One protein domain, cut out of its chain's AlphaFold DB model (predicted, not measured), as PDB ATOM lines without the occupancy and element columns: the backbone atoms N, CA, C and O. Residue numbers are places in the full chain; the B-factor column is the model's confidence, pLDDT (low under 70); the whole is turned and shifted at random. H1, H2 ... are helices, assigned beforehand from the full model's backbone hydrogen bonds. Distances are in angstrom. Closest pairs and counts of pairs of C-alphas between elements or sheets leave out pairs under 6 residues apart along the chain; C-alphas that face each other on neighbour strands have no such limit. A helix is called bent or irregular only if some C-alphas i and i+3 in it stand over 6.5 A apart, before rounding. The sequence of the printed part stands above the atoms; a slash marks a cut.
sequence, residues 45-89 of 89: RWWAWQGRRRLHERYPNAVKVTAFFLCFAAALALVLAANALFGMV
ATOM      1  N   ARG A  45     -33.054 -15.038 -36.250       75.25
ATOM      2  CA  ARG A  45     -31.643 -15.080 -36.645       75.25
ATOM      3  C   ARG A  45     -30.774 -14.166 -35.779       75.25
ATOM      4  O   ARG A  45     -29.691 -14.577 -35.379       75.25
ATOM      5  N   TRP A  46     -31.280 -12.988 -35.418       73.56
ATOM      6  CA  TRP A  46     -30.643 -12.056 -34.487       73.56
ATOM      7  C   TRP A  46     -30.511 -12.641 -33.081       73.56
ATOM      8  O   TRP A  46     -29.442 -12.574 -32.485       73.56
ATOM      9  N   TRP A  47     -31.566 -13.269 -32.559       74.38
ATOM     10  CA  TRP A  47     -31.550 -13.915 -31.245       74.38
ATOM     11  C   TRP A  47     -30.614 -15.127 -31.214       74.38
ATOM     12  O   TRP A  47     -29.830 -15.267 -30.277       74.38
ATOM     13  N   ALA A  48     -30.612 -15.952 -32.266       78.50
ATOM     14  CA  ALA A  48     -29.636 -17.031 -32.415       78.50
ATOM     15  C   ALA A  48     -28.194 -16.491 -32.461       78.50
ATOM     16  O   ALA A  48     -27.291 -17.072 -31.866       78.50
ATOM     17  N   TRP A  49     -27.976 -15.352 -33.124       67.75
ATOM     18  CA  TRP A  49     -26.670 -14.700 -33.197       67.75
ATOM     19  C   TRP A  49     -26.241 -14.074 -31.857       67.75
ATOM     20  O   TRP A  49     -25.091 -14.238 -31.458       67.75
ATOM     21  N   GLN A  50     -27.163 -13.456 -31.108       67.69
ATOM     22  CA  GLN A  50     -26.931 -12.952 -29.744       67.69
ATOM     23  C   GLN A  50     -26.617 -14.076 -28.750       67.69
ATOM     24  O   GLN A  50     -25.718 -13.924 -27.928       67.69
ATOM     25  N   GLY A  51     -27.287 -15.230 -28.850       69.69
ATOM     26  CA  GLY A  51     -26.943 -16.423 -28.064       69.69
ATOM     27  C   GLY A  51     -25.523 -16.927 -28.348       69.69
ATOM     28  O   GLY A  51     -24.857 -17.473 -27.472       69.69
ATOM     29  N   ARG A  52     -24.998 -16.638 -29.546       64.25
ATOM     30  CA  ARG A  52     -23.596 -16.863 -29.916       64.25
ATOM     31  C   ARG A  52     -22.664 -15.713 -29.515       64.25
ATOM     32  O   ARG A  52     -21.583 -15.597 -30.082       64.25
ATOM     33  N   ARG A  53     -23.016 -14.919 -28.494       56.59
ATOM     34  CA  ARG A  53     -22.184 -13.860 -27.877       56.59
ATOM     35  C   ARG A  53     -20.757 -14.297 -27.517       56.59
ATOM     36  O   ARG A  53     -19.870 -13.455 -27.511       56.59
ATOM     37  N   ARG A  54     -20.493 -15.599 -27.341       56.66
ATOM     38  CA  ARG A  54     -19.127 -16.157 -27.238       56.66
ATOM     39  C   ARG A  54     -18.240 -15.912 -28.476       56.66
ATOM     40  O   ARG A  54     -17.026 -16.031 -28.376       56.66
ATOM     41  N   LEU A  55     -18.799 -15.556 -29.639       55.75
ATOM     42  CA  LEU A  55     -18.011 -15.168 -30.819       55.75
ATOM     43  C   LEU A  55     -17.436 -13.744 -30.730       55.75
ATOM     44  O   LEU A  55     -16.436 -13.480 -31.395       55.75
ATOM     45  N   HIS A  56     -18.022 -12.839 -29.935       54.97
ATOM     46  CA  HIS A  56     -17.495 -11.473 -29.772       54.97
ATOM     47  C   HIS A  56     -16.111 -11.468 -29.118       54.97
ATOM     48  O   HIS A  56     -15.246 -10.711 -29.544       54.97
ATOM     49  N   GLU A  57     -15.890 -12.349 -28.140       61.12
ATOM     50  CA  GLU A  57     -14.578 -12.537 -27.507       61.12
ATOM     51  C   GLU A  57     -13.539 -13.102 -28.482       61.12
ATOM     52  O   GLU A  57     -12.348 -12.865 -28.316       61.12
ATOM     53  N   ARG A  58     -13.976 -13.825 -29.524       63.69
ATOM     54  CA  ARG A  58     -13.074 -14.504 -30.460       63.69
ATOM     55  C   ARG A  58     -12.723 -13.681 -31.703       63.69
ATOM     56  O   ARG A  58     -11.638 -13.865 -32.239       63.69
ATOM     57  N   TYR A  59     -13.602 -12.779 -32.158       63.28
ATOM     58  CA  TYR A  59     -13.386 -11.976 -33.376       63.28
ATOM     59  C   TYR A  59     -13.922 -10.531 -33.260       63.28
ATOM     60  O   TYR A  59     -14.858 -10.155 -33.976       63.28
ATOM     61  N   PRO A  60     -13.323  -9.677 -32.409       68.56
ATOM     62  CA  PRO A  60     -13.796  -8.305 -32.177       68.56
ATOM     63  C   PRO A  60     -13.774  -7.419 -33.439       68.56
ATOM     64  O   PRO A  60     -14.658  -6.582 -33.635       68.56
ATOM     65  N   ASN A  61     -12.812  -7.628 -34.341       75.19
ATOM     66  CA  ASN A  61     -12.683  -6.823 -35.562       75.19
ATOM     67  C   ASN A  61     -13.765  -7.141 -36.602       75.19
ATOM     68  O   ASN A  61     -14.331  -6.227 -37.198       75.19
ATOM     69  N   ALA A  62     -14.108  -8.419 -36.788       72.81
ATOM     70  CA  ALA A  62     -15.133  -8.830 -37.749       72.81
ATOM     71  C   ALA A  62     -16.513  -8.265 -37.377       72.81
ATOM     72  O   ALA A  62     -17.275  -7.826 -38.241       72.81
ATOM     73  N   VAL A  63     -16.811  -8.215 -36.076       74.75
ATOM     74  CA  VAL A  63     -18.036  -7.604 -35.549       74.75
ATOM     75  C   VAL A  63     -18.091  -6.116 -35.878       74.75
ATOM     76  O   VAL A  63     -19.107  -5.656 -36.392       74.75
ATOM     77  N   LYS A  64     -17.013  -5.367 -35.610       79.50
ATOM     78  CA  LYS A  64     -16.942  -3.927 -35.903       79.50
ATOM     79  C   LYS A  64     -17.197  -3.634 -37.378       79.50
ATOM     80  O   LYS A  64     -18.018  -2.780 -37.694       79.50
ATOM     81  N   VAL A  65     -16.527  -4.371 -38.265       82.56
ATOM     82  CA  VAL A  65     -16.678  -4.215 -39.717       82.56
ATOM     83  C   VAL A  65     -18.115  -4.515 -40.143       82.56
ATOM     84  O   VAL A  65     -18.734  -3.718 -40.843       82.56
ATOM     85  N   THR A  66     -18.691  -5.613 -39.652       79.19
ATOM     86  CA  THR A  66     -20.085  -5.972 -39.954       79.19
ATOM     87  C   THR A  66     -21.066  -4.907 -39.456       79.19
ATOM     88  O   THR A  66     -21.990  -4.541 -40.177       79.19
ATOM     89  N   ALA A  67     -20.860  -4.378 -38.246       81.25
ATOM     90  CA  ALA A  67     -21.697  -3.323 -37.679       81.25
ATOM     91  C   ALA A  67     -21.611  -2.020 -38.488       81.25
ATOM     92  O   ALA A  67     -22.636  -1.388 -38.735       81.25
ATOM     93  N   PHE A  68     -20.412  -1.649 -38.950       86.62
ATOM     94  CA  PHE A  68     -20.219  -0.497 -39.827       86.62
ATOM     95  C   PHE A  68     -21.015  -0.640 -41.129       86.62
ATOM     96  O   PHE A  68     -21.807   0.241 -41.459       86.62
ATOM     97  N   PHE A  69     -20.873  -1.771 -41.830       87.38
ATOM     98  CA  PHE A  69     -21.613  -2.018 -43.071       87.38
ATOM     99  C   PHE A  69     -23.126  -2.068 -42.856       87.38
ATOM    100  O   PHE A  69     -23.875  -1.572 -43.693       87.38
ATOM    101  N   LEU A  70     -23.580  -2.621 -41.730       83.19
ATOM    102  CA  LEU A  70     -24.998  -2.643 -41.385       83.19
ATOM    103  C   LEU A  70     -25.553  -1.223 -41.192       83.19
ATOM    104  O   LEU A  70     -26.597  -0.901 -41.753       83.19
ATOM    105  N   CYS A  71     -24.841  -0.367 -40.452       88.12
ATOM    106  CA  CYS A  71     -25.205   1.045 -40.298       88.12
ATOM    107  C   CYS A  71     -25.193   1.787 -41.638       88.12
ATOM    108  O   CYS A  71     -26.131   2.520 -41.940       88.12
ATOM    109  N   PHE A  72     -24.158   1.578 -42.453       88.19
ATOM    110  CA  PHE A  72     -24.047   2.197 -43.770       88.19
ATOM    111  C   PHE A  72     -25.211   1.798 -44.685       88.19
ATOM    112  O   PHE A  72     -25.862   2.664 -45.264       88.19
ATOM    113  N   ALA A  73     -25.526   0.504 -44.766       86.38
ATOM    114  CA  ALA A  73     -26.642   0.005 -45.563       86.38
ATOM    115  C   ALA A  73     -27.988   0.564 -45.077       86.38
ATOM    116  O   ALA A  73     -28.824   0.931 -45.899       86.38
ATOM    117  N   ALA A  74     -28.188   0.672 -43.760       85.50
ATOM    118  CA  ALA A  74     -29.393   1.268 -43.189       85.50
ATOM    119  C   ALA A  74     -29.524   2.759 -43.541       85.50
ATOM    120  O   ALA A  74     -30.599   3.197 -43.948       85.50
ATOM    121  N   ALA A  75     -28.436   3.528 -43.439       90.00
ATOM    122  CA  ALA A  75     -28.417   4.935 -43.832       90.00
ATOM    123  C   ALA A  75     -28.694   5.106 -45.333       90.00
ATOM    124  O   ALA A  75     -29.519   5.929 -45.720       90.00
ATOM    125  N   LEU A  76     -28.064   4.285 -46.177       90.00
ATOM    126  CA  LEU A  76     -28.271   4.312 -47.622       90.00
ATOM    127  C   LEU A  76     -29.716   3.951 -47.994       90.00
ATOM    128  O   LEU A  76     -30.334   4.642 -48.799       90.00
ATOM    129  N   ALA A  77     -30.281   2.918 -47.367       87.94
ATOM    130  CA  ALA A  77     -31.677   2.540 -47.552       87.94
ATOM    131  C   ALA A  77     -32.633   3.667 -47.134       87.94
ATOM    132  O   ALA A  77     -33.607   3.926 -47.837       87.94
ATOM    133  N   LEU A  78     -32.340   4.366 -46.033       90.12
ATOM    134  CA  LEU A  78     -33.132   5.510 -45.582       90.12
ATOM    135  C   LEU A  78     -33.084   6.668 -46.588       90.12
ATOM    136  O   LEU A  78     -34.128   7.230 -46.912       90.12
ATOM    137  N   VAL A  79     -31.899   6.996 -47.111       91.25
ATOM    138  CA  VAL A  79     -31.733   8.038 -48.138       91.25
ATOM    139  C   VAL A  79     -32.491   7.672 -49.411       91.25
ATOM    140  O   VAL A  79     -33.218   8.504 -49.946       91.25
ATOM    141  N   LEU A  80     -32.373   6.426 -49.878       89.00
ATOM    142  CA  LEU A  80     -33.095   5.949 -51.059       89.00
ATOM    143  C   LEU A  80     -34.611   5.978 -50.853       89.00
ATOM    144  O   LEU A  80     -35.335   6.402 -51.749       89.00
ATOM    145  N   ALA A  81     -35.090   5.565 -49.677       85.81
ATOM    146  CA  ALA A  81     -36.505   5.620 -49.335       85.81
ATOM    147  C   ALA A  81     -37.022   7.064 -49.315       85.81
ATOM    148  O   ALA A  81     -38.070   7.336 -49.891       85.81
ATOM    149  N   ALA A  82     -36.274   7.994 -48.713       90.25
ATOM    150  CA  ALA A  82     -36.616   9.412 -48.721       90.25
ATOM    151  C   ALA A  82     -36.635   9.968 -50.151       90.25
ATOM    152  O   ALA A  82     -37.609  10.600 -50.542       90.25
ATOM    153  N   ASN A  83     -35.611   9.677 -50.953       90.56
ATOM    154  CA  ASN A  83     -35.549  10.094 -52.352       90.56
ATOM    155  C   ASN A  83     -36.728   9.550 -53.170       90.56
ATOM    156  O   ASN A  83     -37.315  10.287 -53.949       90.56
ATOM    157  N   ALA A  84     -37.098   8.281 -52.984       86.31
ATOM    158  CA  ALA A  84     -38.263   7.699 -53.643       86.31
ATOM    159  C   ALA A  84     -39.565   8.386 -53.206       86.31
ATOM    160  O   ALA A  84     -40.421   8.651 -54.042       86.31
ATOM    161  N   LEU A  85     -39.696   8.709 -51.917       89.62
ATOM    162  CA  LEU A  85     -40.869   9.394 -51.378       89.62
ATOM    163  C   LEU A  85     -40.995  10.823 -51.930       89.62
ATOM    164  O   LEU A  85     -42.076  11.214 -52.347       89.62
ATOM    165  N   PHE A  86     -39.892  11.579 -51.963       88.44
ATOM    166  CA  PHE A  86     -39.862  12.941 -52.503       88.44
ATOM    167  C   PHE A  86     -39.922  12.985 -54.030       88.44
ATOM    168  O   PHE A  86     -40.417  13.957 -54.571       88.44
ATOM    169  N   GLY A  87     -39.441  11.954 -54.727       76.19
ATOM    170  CA  GLY A  87     -39.560  11.848 -56.183       76.19
ATOM    171  C   GLY A  87     -40.946  11.406 -56.661       76.19
ATOM    172  O   GLY A  87     -41.243  11.532 -57.845       76.19
ATOM    173  N   MET A  88     -41.783  10.867 -55.767       67.62
ATOM    174  CA  MET A  88     -43.201  10.583 -56.032       67.62
ATOM    175  C   MET A  88     -44.124  11.783 -55.753       67.62
ATOM    176  O   MET A  88     -45.309  11.696 -56.081       67.62
ATOM    177  N   VAL A  89     -43.611  12.853 -55.133       55.34
ATOM    178  CA  VAL A  89     -44.318  14.119 -54.856       55.34
ATOM    179  C   VAL A  89     -44.006  15.123 -55.956       55.34
ATOM    180  O   VAL A  89     -44.971  15.738 -56.454       55.34
TER     181      VAL A  89
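Overview. This is residues 45 to 89 of the 89 residues of an uncharacterized protein of Micromonospora sp. WMMC415 (UniProt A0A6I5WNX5). Picture a hook: one long, nearly straight helix, H2, makes the shank and most of the length, and the short helix H1 is set off from its first part across an open gap. The loop of residues 52 to 59 makes the turn of the hook, and H1 does not pack on H2. The printed part has 45 residues, with two named helices in the order H1, H2 and no named strand; the class is all helix. It is extended, with a radius of gyration of the C-alphas of 15.7 A, and the C-alphas span 48 by 20 by 6 A, a rod in outline.

Arrangement. Start at Arg 45 and read H1, residues 45 to 51; then pass eight residues, a short link, to reach H2, residues 60 to 87. H1 and H2 are apart, with no C-alpha of the one within 8 A of the other. Residues 45 to 54, of which 45 to 51 belong to H1, stand free; so do residues 57 to 62, of which 60 to 62 belong to H2, and residues 65 to 89, of which 65 to 87 belong to H2. Look at the backbone O and N atoms: in H1 and H2 every O i to N i+4 pair is within hydrogen-bond range.

Along the chain. Find C-alpha 45 at (-31.643, -15.080, -36.645); from there H1 runs 9.9 A to C-alpha 51. Find C-alpha 60 at (-13.796, -8.305, -32.177), where H2 begins; it runs 40.6 A to C-alpha 87 at (-39.560, 11.848, -56.183). Neither helix is bent or irregular.

Size, cuts and confidence. The two C-alphas farthest apart are those of Arg 58 and Val 89, at 48.9 A. The printed part has no cut, and Val 89 is the chain's last residue. The mean pLDDT of the printed part is 77.1; look for values under 70 at residues 49 to 60 and 88 to 89.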